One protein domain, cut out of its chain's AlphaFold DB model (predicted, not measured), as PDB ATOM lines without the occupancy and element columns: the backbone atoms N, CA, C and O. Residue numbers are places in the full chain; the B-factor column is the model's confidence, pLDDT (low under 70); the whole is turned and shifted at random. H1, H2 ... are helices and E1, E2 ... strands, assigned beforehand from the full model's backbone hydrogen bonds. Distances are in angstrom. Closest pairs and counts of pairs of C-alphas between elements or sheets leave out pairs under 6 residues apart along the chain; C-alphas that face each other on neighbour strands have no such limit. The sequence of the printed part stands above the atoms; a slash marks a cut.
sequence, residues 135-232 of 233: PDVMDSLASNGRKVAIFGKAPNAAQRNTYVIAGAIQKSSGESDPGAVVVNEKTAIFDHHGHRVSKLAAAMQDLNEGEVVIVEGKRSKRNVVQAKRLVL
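Overview. This is residues 135 to 232 of the 233 residues of an uncharacterized protein of Dictyobacter kobayashii (UniProt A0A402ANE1). Five strands (E1, E2, E3, E6, E5 round the ring) make a small closed barrel, with H1 crossing its outside over E5 and E6 and the short H2 outside it beside the strands. The short E4 pairs with the end of E6. The printed part has 98 residues, with two named helices and six named strands in the order H1 E1 E2 E3 E4 H2 E5 E6; the sheet is mixed and the class is mixed, helices and strands. The whole is compact, with a radius of gyration of the C-alphas of 12.4 A and spans of 35 by 31 by 23 A.

Arrangement. H1, residues 135 to 144, is on the barrel at a height over the sheet of 9.5 A; its closest C-alpha pair with E5, residues 212 to 219, is Leu 141 and Glu 216, 6.5 A. E1, residues 146 to 155, E2, residues 162 to 170, and E3, residues 176 to 184, form a meander, each strand the antiparallel neighbour of the one before, with N 151 and O 166 at 2.9 A and N 165 and O 181 at 2.8 A. E6, residues 224 to 231, is parallel to E3 (N 225 and O 180, 2.8 A) and to E4, residues 188 to 190 (N 190 and O 230, 2.8 A). H2, residues 200 to 206, has a height over the sheet of 7.6 A and lies, only just, over none of the strands, with 2 of its C-alphas falling on E3; its closest C-alpha pair with E1 is Met 204 and Lys 153, 7.6 A. E5 and E6 form a hairpin (N 228 and O 216, 2.8 A), and E5 closes the ring on E1, antiparallel (N 213 and O 148, 2.9 A). In H1 and H2 every O i to N i+4 pair is within hydrogen-bond range.

Along the chain. H1 begins at C-alpha 135 (458.594, 483.364, 384.863) and is 14.1 A long. E1 is 21.3 A, E2 22.9 A and E3 24.1 A long; E1 bends by 86 degrees at residue 151. E5 is 17.6 A and E6 17.0 A long, and E6 ends at C-alpha 231 (450.843, 486.409, 394.819).

Size, cuts and confidence. The C-alphas of Arg 160 and Ser 173 are the two farthest apart, 35.7 A. The printed part has no cut and no long link. The mean pLDDT of the printed part is 89.8, and residues 135 to 136 are under 70.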
ATOM      1  N   PRO A 135     459.570 483.095 385.923       59.56
ATOM      2  CA  PRO A 135     458.594 483.364 384.863       59.56
ATOM      3  C   PRO A 135     457.504 482.285 384.798       59.56
ATOM      4  O   PRO A 135     456.319 482.593 384.731       59.56
ATOM      5  N   ASP A 136     457.906 481.019 384.926       64.50
ATOM      6  CA  ASP A 136     457.028 479.846 384.831       64.50
ATOM      7  C   ASP A 136     456.048 479.774 386.022       64.50
ATOM      8  O   ASP A 136     454.896 479.348 385.908       64.50
ATOM      9  N   VAL A 137     456.472 480.262 387.192       70.69
ATOM     10  CA  VAL A 137     455.629 480.387 388.385       70.69
ATOM     11  C   VAL A 137     454.571 481.473 388.201       70.69
ATOM     12  O   VAL A 137     453.418 481.248 388.562       70.69
ATOM     13  N   MET A 138     454.919 482.626 387.621       73.00
ATOM     14  CA  MET A 138     453.938 483.686 387.354       73.00
ATOM     15  C   MET A 138     452.946 483.270 386.265       73.00
ATOM     16  O   MET A 138     451.745 483.472 386.437       73.00
ATOM     17  N   ASP A 139     453.408 482.605 385.206       70.38
ATOM     18  CA  ASP A 139     452.547 482.100 384.131       70.38
ATOM     19  C   ASP A 139     451.626 480.965 384.615       70.38
ATOM     20  O   ASP A 139     450.427 480.929 384.303       70.38
ATOM     21  N   SER A 140     452.140 480.053 385.447       72.62
ATOM     22  CA  SER A 140     451.325 479.001 386.070       72.62
ATOM     23  C   SER A 140     450.313 479.557 387.075       72.62
ATOM     24  O   SER A 140     449.191 479.043 387.134       72.62
ATOM     25  N   LEU A 141     450.636 480.631 387.807       76.69
ATOM     26  CA  LEU A 141     449.678 481.331 388.670       76.69
ATOM     27  C   LEU A 141     448.666 482.159 387.878       76.69
ATOM     28  O   LEU A 141     447.499 482.197 388.257       76.69
ATOM     29  N   ALA A 142     449.061 482.784 386.774       72.25
ATOM     30  CA  ALA A 142     448.138 483.521 385.918       72.25
ATOM     31  C   ALA A 142     447.107 482.587 385.263       72.25
ATOM     32  O   ALA A 142     445.941 482.953 385.118       72.25
ATOM     33  N   SER A 143     447.524 481.368 384.904       73.44
ATOM     34  CA  SER A 143     446.666 480.371 384.254       73.44
ATOM     35  C   SER A 143     445.839 479.526 385.230       73.44
ATOM     36  O   SER A 143     444.669 479.259 384.959       73.44
ATOM     37  N   ASN A 144     446.408 479.112 386.368       80.00
ATOM     38  CA  ASN A 144     445.769 478.167 387.301       80.00
ATOM     39  C   ASN A 144     445.440 478.764 388.674       80.00
ATOM     40  O   ASN A 144     444.786 478.116 389.502       80.00
ATOM     41  N   GLY A 145     445.918 479.975 388.948       85.38
ATOM     42  CA  GLY A 145     445.677 480.668 390.199       85.38
ATOM     43  C   GLY A 145     444.229 481.119 390.327       85.38
ATOM     44  O   GLY A 145     443.540 481.451 389.363       85.38
ATOM     45  N   ARG A 146     443.745 481.111 391.563       91.81
ATOM     46  CA  ARG A 146     442.397 481.558 391.912       91.81
ATOM     47  C   ARG A 146     442.478 482.991 392.388       91.81
ATOM     48  O   ARG A 146     443.252 483.276 393.299       91.81
ATOM     49  N   LYS A 147     441.665 483.863 391.802       94.12
ATOM     50  CA  LYS A 147     441.527 485.246 392.258       94.12
ATOM     51  C   LYS A 147     440.660 485.266 393.508       94.12
ATOM     52  O   LYS A 147     439.562 484.707 393.500       94.12
ATOM     53  N   VAL A 148     441.164 485.872 394.574       95.19
ATOM     54  CA  VAL A 148     440.469 485.973 395.858       95.19
ATOM     55  C   VAL A 148     440.436 487.432 396.281       95.19
ATOM     56  O   VAL A 148     441.488 488.015 396.522       95.19
ATOM     57  N   ALA A 149     439.238 488.007 396.365       95.75
ATOM     58  CA  ALA A 149     439.018 489.340 396.914       95.75
ATOM     59  C   ALA A 149     438.977 489.263 398.440       95.75
ATOM     60  O   ALA A 149     438.243 488.444 398.995       95.75
ATOM     61  N   ILE A 150     439.767 490.083 399.118       95.94
ATOM     62  CA  ILE A 150     440.010 489.944 400.553       95.94
ATOM     63  C   ILE A 150     438.999 490.750 401.351       95.94
ATOM     64  O   ILE A 150     438.776 491.928 401.087       95.94
ATOM     65  N   PHE A 151     438.425 490.114 402.368       94.25
ATOM     66  CA  PHE A 151     437.542 490.758 403.343       94.25
ATOM     67  C   PHE A 151     438.170 490.861 404.724       94.25
ATOM     68  O   PHE A 151     437.732 491.665 405.531       94.25
ATOM     69  N   GLY A 152     439.167 490.029 405.018       93.12
ATOM     70  CA  GLY A 152     439.866 490.083 406.289       93.12
ATOM     71  C   GLY A 152     440.963 489.039 406.382       93.12
ATOM     72  O   GLY A 152     441.020 488.081 405.607       93.12
ATOM     73  N   LYS A 153     441.842 489.219 407.362       94.12
ATOM     74  CA  LYS A 153     442.954 488.314 407.653       94.12
ATOM     75  C   LYS A 153     443.092 488.148 409.159       94.12
ATOM     76  O   LYS A 153     442.952 489.113 409.906       94.12
ATOM     77  N   ALA A 154     443.389 486.938 409.606       93.88
ATOM     78  CA  ALA A 154     443.618 486.657 411.014       93.88
ATOM     79  C   ALA A 154     444.718 485.604 411.191       93.88
ATOM     80  O   ALA A 154     444.798 484.661 410.396       93.88
ATOM     81  N   PRO A 155     445.563 485.721 412.229       94.38
ATOM     82  CA  PRO A 155     446.428 484.622 412.625       94.38
ATOM     83  C   PRO A 155     445.577 483.444 413.115       94.38
ATOM     84  O   PRO A 155     444.552 483.619 413.775       94.38
ATOM     85  N   ASN A 156     446.010 482.226 412.809       90.88
ATOM     86  CA  ASN A 156     445.357 481.017 413.286       90.88
ATOM     87  C   ASN A 156     445.792 480.724 414.731       90.88
ATOM     88  O   ASN A 156     446.952 480.411 414.985       90.88
ATOM     89  N   ALA A 157     444.856 480.773 415.681       83.06
ATOM     90  CA  ALA A 157     445.148 480.500 417.090       83.06
ATOM     91  C   ALA A 157     445.608 479.050 417.350       83.06
ATOM     92  O   ALA A 157     446.377 478.806 418.277       83.06
ATOM     93  N   ALA A 158     445.169 478.088 416.529       86.75
ATOM     94  CA  ALA A 158     445.512 476.677 416.692       86.75
ATOM     95  C   ALA A 158     446.890 476.316 416.111       86.75
ATOM     96  O   ALA A 158     447.481 475.311 416.505       86.75
ATOM     97  N   GLN A 159     447.402 477.102 415.159       88.69
ATOM     98  CA  GLN A 159     448.647 476.811 414.443       88.69
ATOM     99  C   GLN A 159     449.511 478.066 414.351       88.69
ATOM    100  O   GLN A 159     449.157 479.029 413.674       88.69
ATOM    101  N   ARG A 160     450.682 478.030 415.001       87.25
ATOM    102  CA  ARG A 160     451.669 479.114 414.899       87.25
ATOM    103  C   ARG A 160     452.080 479.325 413.437       87.25
ATOM    104  O   ARG A 160     452.066 478.384 412.643       87.25
ATOM    105  N   ASN A 161     452.425 480.568 413.100       89.56
ATOM    106  CA  ASN A 161     452.880 480.977 411.765       89.56
ATOM    107  C   ASN A 161     451.950 480.527 410.627       89.56
ATOM    108  O   ASN A 161     452.379 480.176 409.530       89.56
ATOM    109  N   THR A 162     450.649 480.543 410.913       94.81
ATOM    110  CA  THR A 162     449.591 480.275 409.948       94.81
ATOM    111  C   THR A 162     448.590 481.417 410.003       94.81
ATOM    112  O   THR A 162     448.197 481.850 411.084       94.81
ATOM    113  N   TYR A 163     448.172 481.893 408.839       95.81
ATOM    114  CA  TYR A 163     447.164 482.929 408.681       95.81
ATOM    115  C   TYR A 163     445.993 482.391 407.870       95.81
ATOM    116  O   TYR A 163     446.156 481.561 406.972       95.81
ATOM    117  N   VAL A 164     444.806 482.878 408.204       96.06
ATOM    118  CA  VAL A 164     443.581 482.645 407.453       96.06
ATOM    119  C   VAL A 164     443.160 483.969 406.842       96.06
ATOM    120  O   VAL A 164     442.972 484.955 407.550       96.06
ATOM    121  N   ILE A 165     443.021 483.976 405.524       96.69
ATOM    122  CA  ILE A 165     442.505 485.098 404.749       96.69
ATOM    123  C   ILE A 165     441.069 484.744 404.376       96.69
ATOM    124  O   ILE A 165     440.838 483.755 403.679       96.69
ATOM    125  N   ALA A 166     440.107 485.519 404.858       96.81
ATOM    126  CA  ALA A 166     438.710 485.407 404.467       96.81
ATOM    127  C   ALA A 166     438.466 486.262 403.221       96.81
ATOM    128  O   ALA A 166     438.943 487.397 403.135       96.81
ATOM    129  N   GLY A 167     437.723 485.730 402.254       95.69
ATOM    130  CA  GLY A 167     437.501 486.439 401.002       95.69
ATOM    131  C   GLY A 167     436.484 485.785 400.082       95.69
ATOM    132  O   GLY A 167     435.938 484.721 400.376       95.69
ATOM    133  N   ALA A 168     436.242 486.421 398.944       95.12
ATOM    134  CA  ALA A 168     435.432 485.863 397.872       95.12
ATOM    135  C   ALA A 168     436.327 485.309 396.760       95.12
ATOM    136  O   ALA A 168     437.159 486.022 396.200       95.12
ATOM    137  N   ILE A 169     436.159 484.027 396.443       94.00
ATOM    138  CA  ILE A 169     436.890 483.332 395.385       94.00
ATOM    139  C   ILE A 169     436.124 483.508 394.077       94.00
ATOM    140  O   ILE A 169     434.972 483.083 393.962       94.00
ATOM    141  N   GLN A 170     436.778 484.086 393.074       91.44
ATOM    142  CA  GLN A 170     436.182 484.295 391.762       91.44
ATOM    143  C   GLN A 170     436.199 482.998 390.940       91.44
ATOM    144  O   GLN A 170     437.240 482.353 390.778       91.44
ATOM    145  N   LYS A 171     435.037 482.609 390.411       86.56
ATOM    146  CA  LYS A 171     434.884 481.488 389.476       86.56
ATOM    147  C   LYS A 171     435.263 481.915 388.062       86.56
ATOM    148  O   LYS A 171     435.229 483.093 387.713       86.56
ATOM    149  N   SER A 172     435.502 480.931 387.198       82.38
ATOM    150  CA  SER A 172     435.656 481.161 385.756       82.38
ATOM    151  C   SER A 172     434.405 481.759 385.100       82.38
ATOM    152  O   SER A 172     434.523 482.421 384.077       82.38
ATOM    153  N   SER A 173     433.219 481.568 385.693       83.19
ATOM    154  CA  SER A 173     431.962 482.182 385.241       83.19
ATOM    155  C   SER A 173     431.849 483.680 385.560       83.19
ATOM    156  O   SER A 173     430.901 484.315 385.111       83.19
ATOM    157  N   GLY A 174     432.774 484.243 386.348       81.81
ATOM    158  CA  GLY A 174     432.727 485.627 386.831       81.81
ATOM    159  C   GLY A 174     431.947 485.818 388.138       81.81
ATOM    160  O   GLY A 174     432.111 486.841 388.799       81.81
ATOM    161  N   GLU A 175     431.159 484.825 388.554       88.81
ATOM    162  CA  GLU A 175     430.512 484.793 389.869       88.81
ATOM    163  C   GLU A 175     431.553 484.588 390.984       88.81
ATOM    164  O   GLU A 175     432.604 483.983 390.758       88.81
ATOM    165  N   SER A 176     431.279 485.087 392.191       90.94
ATOM    166  CA  SER A 176     432.180 484.957 393.341       90.94
ATOM    167  C   SER A 176     431.497 484.227 394.493       90.94
ATOM    168  O   SER A 176     430.386 484.587 394.869       90.94
ATOM    169  N   ASP A 177     432.179 483.235 395.067       92.50
ATOM    170  CA  ASP A 177     431.704 482.494 396.240       92.50
ATOM    171  C   ASP A 177     432.501 482.886 397.486       92.50
ATOM    172  O   ASP A 177     433.719 483.073 397.389       92.50
ATOM    173  N   PRO A 178     431.884 482.913 398.680       95.75
ATOM    174  CA  PRO A 178     432.637 483.035 399.918       95.75
ATOM    175  C   PRO A 178     433.590 481.843 400.090       95.75
ATOM    176  O   PRO A 178     433.266 480.688 399.781       95.75
ATOM    177  N   GLY A 179     434.781 482.131 400.602       95.25
ATOM    178  CA  GLY A 179     435.816 481.145 400.862       95.25
ATOM    179  C   GLY A 179     436.903 481.673 401.790       95.25
ATOM    180  O   GLY A 179     436.845 482.787 402.312       95.25
ATOM    181  N   ALA A 180     437.911 480.836 402.008       95.81
ATOM    182  CA  ALA A 180     439.065 481.206 402.811       95.81
ATOM    183  C   ALA A 180     440.351 480.643 402.214       95.81
ATOM    184  O   ALA A 180     440.349 479.597 401.562       95.81
ATOM    185  N   VAL A 181     441.464 481.311 402.476       96.81
ATOM    186  CA  VAL A 181     442.803 480.861 402.109       96.81
ATOM    187  C   VAL A 181     443.615 480.672 403.378       96.81
ATOM    188  O   VAL A 181     443.694 481.565 404.215       96.81
ATOM    189  N   VAL A 182     444.226 479.503 403.515       96.62
ATOM    190  CA  VAL A 182     445.153 479.191 404.599       96.62
ATOM    191  C   VAL A 182     446.570 479.321 404.065       96.62
ATOM    192  O   VAL A 182     446.944 478.614 403.124       96.62
ATOM    193  N   VAL A 183     447.343 480.206 404.686       96.25
ATOM    194  CA  VAL A 183     448.739 480.496 404.355       96.25
ATOM    195  C   VAL A 183     449.600 480.101 405.546       96.25
ATOM    196  O   VAL A 183     449.301 480.485 406.674       96.25
ATOM    197  N   ASN A 184     450.654 479.329 405.315       94.12
ATOM    198  CA  ASN A 184     451.577 478.892 406.363       94.12
ATOM    199  C   ASN A 184     453.033 479.124 405.937       94.12
ATOM    200  O   ASN A 184     453.299 479.622 404.846       94.12
ATOM    201  N   GLU A 185     453.984 478.729 406.782       91.38
ATOM    202  CA  GLU A 185     455.427 478.857 406.512       91.38
ATOM    203  C   GLU A 185     455.897 478.167 405.223       91.38
ATOM    204  O   GLU A 185     456.926 478.529 404.660       91.38
ATOM    205  N   LYS A 186     455.160 477.155 404.751       90.94
ATOM    206  CA  LYS A 186     455.500 476.401 403.539       90.94
ATOM    207  C   LYS A 186     454.937 477.049 402.279       90.94
ATOM    208  O   LYS A 186     455.309 476.638 401.181       90.94
ATOM    209  N   THR A 187     454.031 478.016 402.409       93.00
ATOM    210  CA  THR A 187     453.489 478.745 401.266       93.00
ATOM    211  C   THR A 187     454.575 479.650 400.688       93.00
ATOM    212  O   THR A 187     455.140 480.487 401.390       93.00
ATOM    213  N   ALA A 188     454.868 479.510 399.396       92.81
ATOM    214  CA  ALA A 188     455.739 480.451 398.702       92.81
ATOM    215  C   ALA A 188     454.944 481.717 398.355       92.81
ATOM    216  O   ALA A 188     453.963 481.655 397.613       92.81
ATOM    217  N   ILE A 189     455.350 482.850 398.925       93.06
ATOM    218  CA  ILE A 189     454.693 484.143 398.728       93.06
ATOM    219  C   ILE A 189     455.537 484.971 397.774       93.06
ATOM    220  O   ILE A 189     456.752 485.056 397.949       93.06
ATOM    221  N   PHE A 190     454.890 485.583 396.798       91.25
ATOM    222  CA  PHE A 190     455.498 486.451 395.807       91.25
ATOM    223  C   PHE A 190     454.794 487.807 395.819       91.25
ATOM    224  O   PHE A 190     453.596 487.878 396.099       91.25
ATOM    225  N   ASP A 191     455.529 488.873 395.536       89.62
ATOM    226  CA  ASP A 191     454.928 490.152 395.170       89.62
ATOM    227  C   ASP A 191     454.446 490.128 393.705       89.62
ATOM    228  O   ASP A 191     454.686 489.167 392.964       89.62
ATOM    229  N   HIS A 192     453.780 491.195 393.268       84.75
ATOM    230  CA  HIS A 192     453.335 491.346 391.880       84.75
ATOM    231  C   HIS A 192     454.484 491.509 390.866       84.75
ATOM    232  O   HIS A 192     454.261 491.366 389.665       84.75
ATOM    233  N   HIS A 193     455.714 491.771 391.322       83.88
ATOM    234  CA  HIS A 193     456.925 491.774 390.494       83.88
ATOM    235  C   HIS A 193     457.571 490.378 390.392       83.88
ATOM    236  O   HIS A 193     458.580 490.200 389.706       83.88
ATOM    237  N   GLY A 194     456.998 489.383 391.072       82.56
ATOM    238  CA  GLY A 194     457.496 488.018 391.159       82.56
ATOM    239  C   GLY A 194     458.577 487.809 392.221       82.56
ATOM    240  O   GLY A 194     459.066 486.695 392.370       82.56
ATOM    241  N   HIS A 195     458.978 488.808 393.000       86.69
ATOM    242  CA  HIS A 195     459.963 488.630 394.062       86.69
ATOM    243  C   HIS A 195     459.384 487.855 395.241       86.69
ATOM    244  O   HIS A 195     458.291 488.130 395.735       86.69
ATOM    245  N   ARG A 196     460.145 486.874 395.732       87.88
ATOM    246  CA  ARG A 196     459.713 486.038 396.852       87.88
ATOM    247  C   ARG A 196     459.795 486.807 398.170       87.88
ATOM    248  O   ARG A 196     460.877 487.215 398.590       87.88
ATOM    249  N   VAL A 197     458.675 486.899 398.876       90.44
ATOM    250  CA  VAL A 197     458.597 487.497 400.211       90.44
ATOM    251  C   VAL A 197     458.924 486.437 401.261       90.44
ATOM    252  O   VAL A 197     458.225 485.435 401.403       90.44
ATOM    253  N   SER A 198     460.013 486.641 402.003       86.31
ATOM    254  CA  SER A 198     460.519 485.649 402.968       86.31
ATOM    255  C   SER A 198     459.767 485.665 404.303       86.31
ATOM    256  O   SER A 198     459.707 484.653 404.993       86.31
ATOM    257  N   LYS A 199     459.208 486.817 404.696       89.69
ATOM    258  CA  LYS A 199     458.550 487.004 405.996       89.69
ATOM    259  C   LYS A 199     457.033 486.980 405.838       89.69
ATOM    260  O   LYS A 199     456.444 487.969 405.409       89.69
ATOM    261  N   LEU A 200     456.405 485.885 406.270       90.44
ATOM    262  CA  LEU A 200     454.946 485.723 406.249       90.44
ATOM    263  C   LEU A 200     454.226 486.846 407.012       90.44
ATOM    264  O   LEU A 200     453.268 487.405 406.499       90.44
ATOM    265  N   ALA A 201     454.696 487.207 408.209       90.06
ATOM    266  CA  ALA A 201     454.050 488.246 409.013       90.06
ATOM    267  C   ALA A 201     454.039 489.618 408.314       90.06
ATOM    268  O   ALA A 201     453.026 490.308 408.365       90.06
ATOM    269  N   ALA A 202     455.127 489.978 407.622       90.00
ATOM    270  CA  ALA A 202     455.209 491.222 406.856       90.00
ATOM    271  C   ALA A 202     454.270 491.183 405.640       90.00
ATOM    272  O   ALA A 202     453.432 492.063 405.494       90.00
ATOM    273  N   ALA A 203     454.308 490.093 404.861       90.50
ATOM    274  CA  ALA A 203     453.391 489.878 403.739       90.50
ATOM    275  C   ALA A 203     451.917 489.985 404.153       90.50
ATOM    276  O   ALA A 203     451.100 490.575 403.455       90.50
ATOM    277  N   MET A 204     451.568 489.400 405.301       93.12
ATOM    278  CA  MET A 204     450.212 489.484 405.825       93.12
ATOM    279  C   MET A 204     449.900 490.884 406.332       93.12
ATOM    280  O   MET A 204     448.754 491.282 406.223       93.12
ATOM    281  N   GLN A 205     450.852 491.643 406.875       90.88
ATOM    282  CA  GLN A 205     450.607 493.004 407.355       90.88
ATOM    283  C   GLN A 205     450.253 493.961 406.213       90.88
ATOM    284  O   GLN A 205     449.283 494.704 406.359       90.88
ATOM    285  N   ASP A 206     450.952 493.854 405.085       88.38
ATOM    286  CA  ASP A 206     450.787 494.739 403.925       88.38
ATOM    287  C   ASP A 206     449.482 494.493 403.151       88.38
ATOM    288  O   ASP A 206     449.022 495.360 402.417       88.38
ATOM    289  N   LEU A 207     448.865 493.325 403.348       91.44
ATOM    290  CA  LEU A 207     447.685 492.888 402.611       91.44
ATOM    291  C   LEU A 207     446.383 493.551 403.098       91.44
ATOM    292  O   LEU A 207     445.925 493.264 404.204       91.44
ATOM    293  N   ASN A 208     445.730 494.374 402.290       93.06
ATOM    294  CA  ASN A 208     444.554 495.144 402.706       93.06
ATOM    295  C   ASN A 208     443.224 494.511 402.277       93.06
ATOM    296  O   ASN A 208     443.136 493.701 401.355       93.06
ATOM    297  N   GLU A 209     442.154 494.896 402.971       93.50
ATOM    298  CA  GLU A 209     440.791 494.547 402.566       93.50
ATOM    299  C   GLU A 209     440.446 495.214 401.225       93.50
ATOM    300  O   GLU A 209     440.839 496.347 400.953       93.50
ATOM    301  N   GLY A 210     439.706 494.501 400.375       92.19
ATOM    302  CA  GLY A 210     439.364 494.925 399.017       92.19
ATOM    303  C   GLY A 210     440.414 494.581 397.956       92.19
ATOM    304  O   GLY A 210     440.102 494.628 396.767       92.19
ATOM    305  N   GLU A 211     441.623 494.181 398.353       93.38
ATOM    306  CA  GLU A 211     442.650 493.726 397.418       93.38
ATOM    307  C   GLU A 211     442.345 492.327 396.872       93.38
ATOM    308  O   GLU A 211     441.657 491.513 397.498       93.38
ATOM    309  N   VAL A 212     442.872 492.042 395.679       93.81
ATOM    310  CA  VAL A 212     442.728 490.742 395.026       93.81
ATOM    311  C   VAL A 212     444.077 490.051 394.993       93.81
ATOM    312  O   VAL A 212     445.007 490.521 394.349       93.81
ATOM    313  N   VAL A 213     444.150 488.889 395.633       94.50
ATOM    314  CA  VAL A 213     445.321 488.012 395.569       94.50
ATOM    315  C   VAL A 213     445.090 486.868 394.604       94.50
ATOM    316  O   VAL A 213     443.955 486.435 394.374       94.50
ATOM    317  N   ILE A 214     446.184 486.333 394.070       94.44
ATOM    318  CA  ILE A 214     446.159 485.127 393.247       94.44
ATOM    319  C   ILE A 214     446.734 483.980 394.066       94.44
ATOM    320  O   ILE A 214     447.867 484.030 394.544       94.44
ATOM    321  N   VAL A 215     445.932 482.937 394.248       94.69
ATOM    322  CA  VAL A 215     446.262 481.823 395.136       94.69
ATOM    323  C   VAL A 215     446.255 480.522 394.359       94.69
ATOM    324  O   VAL A 215     445.248 480.131 393.763       94.69
ATOM    325  N   GLU A 216     447.345 479.776 394.465       93.69
ATOM    326  CA  GLU A 216     447.411 478.403 393.993       93.69
ATOM    327  C   GLU A 216     447.497 477.439 395.175       93.69
ATOM    328  O   GLU A 216     448.284 477.602 396.111       93.69
ATOM    329  N   GLY A 217     446.677 476.393 395.143       92.62
ATOM    330  CA  GLY A 217     446.570 475.485 396.271       92.62
ATOM    331  C   GLY A 217     445.504 474.414 396.122       92.62
ATOM    332  O   GLY A 217     444.769 474.358 395.128       92.62
ATOM    333  N   LYS A 218     445.406 473.560 397.142       93.88
ATOM    334  CA  LYS A 218     444.385 472.511 397.222       93.88
ATOM    335  C   LYS A 218     443.124 473.083 397.868       93.88
ATOM    336  O   LYS A 218     443.172 473.529 399.010       93.88
ATOM    337  N   ARG A 219     442.001 473.048 397.147       93.38
ATOM    338  CA  ARG A 219     440.687 473.481 397.648       93.38
ATOM    339  C   ARG A 219     439.967 472.322 398.345       93.38
ATOM    340  O   ARG A 219     439.962 471.203 397.834       93.38
ATOM    341  N   SER A 220     439.358 472.589 399.496       94.62
ATOM    342  CA  SER A 220     438.479 471.662 400.212       94.62
ATOM    343  C   SER A 220     437.034 471.733 399.691       94.62
ATOM    344  O   SER A 220     436.687 472.601 398.892       94.62
ATOM    345  N   LYS A 221     436.155 470.845 400.176       91.31
ATOM    346  CA  LYS A 221     434.714 470.897 399.865       91.31
ATOM    347  C   LYS A 221     434.020 472.158 400.408       91.31
ATOM    348  O   LYS A 221     432.975 472.526 399.896       91.31
ATOM    349  N   ARG A 222     434.608 472.815 401.416       90.19
ATOM    350  CA  ARG A 222     434.070 474.007 402.096       90.19
ATOM    351  C   ARG A 222     434.674 475.322 401.568       90.19
ATOM    352  O   ARG A 222     434.774 476.285 402.311       90.19
ATOM    353  N   ASN A 223     435.172 475.352 400.327       92.62
ATOM    354  CA  ASN A 223     435.832 476.528 399.732       92.62
ATOM    355  C   ASN A 223     437.046 477.077 400.507       92.62
ATOM    356  O   ASN A 223     437.421 478.235 400.347       92.62
ATOM    357  N   VAL A 224     437.721 476.227 401.285       95.12
ATOM    358  CA  VAL A 224     438.992 476.586 401.930       95.12
ATOM    359  C   VAL A 224     440.153 476.139 401.047       95.12
ATOM    360  O   VAL A 224     440.231 474.966 400.676       95.12
ATOM    361  N   VAL A 225     441.062 477.047 400.706       95.62
ATOM    362  CA  VAL A 225     442.248 476.780 399.884       95.62
ATOM    363  C   VAL A 225     443.481 476.706 400.778       95.62
ATOM    364  O   VAL A 225     443.867 477.697 401.383       95.62
ATOM    365  N   GLN A 226     444.138 475.547 400.837       96.00
ATOM    366  CA  GLN A 226     445.491 475.455 401.394       96.00
ATOM    367  C   GLN A 226     446.497 475.930 400.350       96.00
ATOM    368  O   GLN A 226     446.712 475.239 399.345       96.00
ATOM    369  N   ALA A 227     447.078 477.107 400.576       95.25
ATOM    370  CA  ALA A 227     447.963 477.759 399.627       95.25
ATOM    371  C   ALA A 227     449.328 477.062 399.561       95.25
ATOM    372  O   ALA A 227     450.023 476.900 400.565       95.25
ATOM    373  N   LYS A 228     449.728 476.684 398.346       93.94
ATOM    374  CA  LYS A 228     451.115 476.336 398.019       93.94
ATOM    375  C   LYS A 228     451.879 477.574 397.566       93.94
ATOM    376  O   LYS A 228     453.034 477.744 397.942       93.94
ATOM    377  N   ARG A 229     451.213 478.429 396.785       92.69
ATOM    378  CA  ARG A 229     451.751 479.681 396.260       92.69
ATOM    379  C   ARG A 229     450.726 480.800 396.395       92.69
ATOM    380  O   ARG A 229     449.527 480.560 396.233       92.69
ATOM    381  N   LEU A 230     451.205 481.998 396.698       93.06
ATOM    382  CA  LEU A 230     450.403 483.204 396.863       93.06
ATOM    383  C   LEU A 230     451.111 484.366 396.171       93.06
ATOM    384  O   LEU A 230     452.295 484.573 396.421       93.06
ATOM    385  N   VAL A 231     450.388 485.124 395.355       92.94
ATOM    386  CA  VAL A 231     450.843 486.409 394.819       92.94
ATOM    387  C   VAL A 231     450.042 487.517 395.481       92.94
ATOM    388  O   VAL A 231     448.806 487.497 395.463       92.94
ATOM    389  N   LEU A 232     450.776 488.430 396.104       92.31
ATOM    390  CA  LEU A 232     450.271 489.671 396.669       92.31
ATOM    391  C   LEU A 232     449.950 490.664 395.535       92.31
ATOM    392  O   LEU A 232     450.537 490.543 394.456       92.31
TER     393      LEU A 232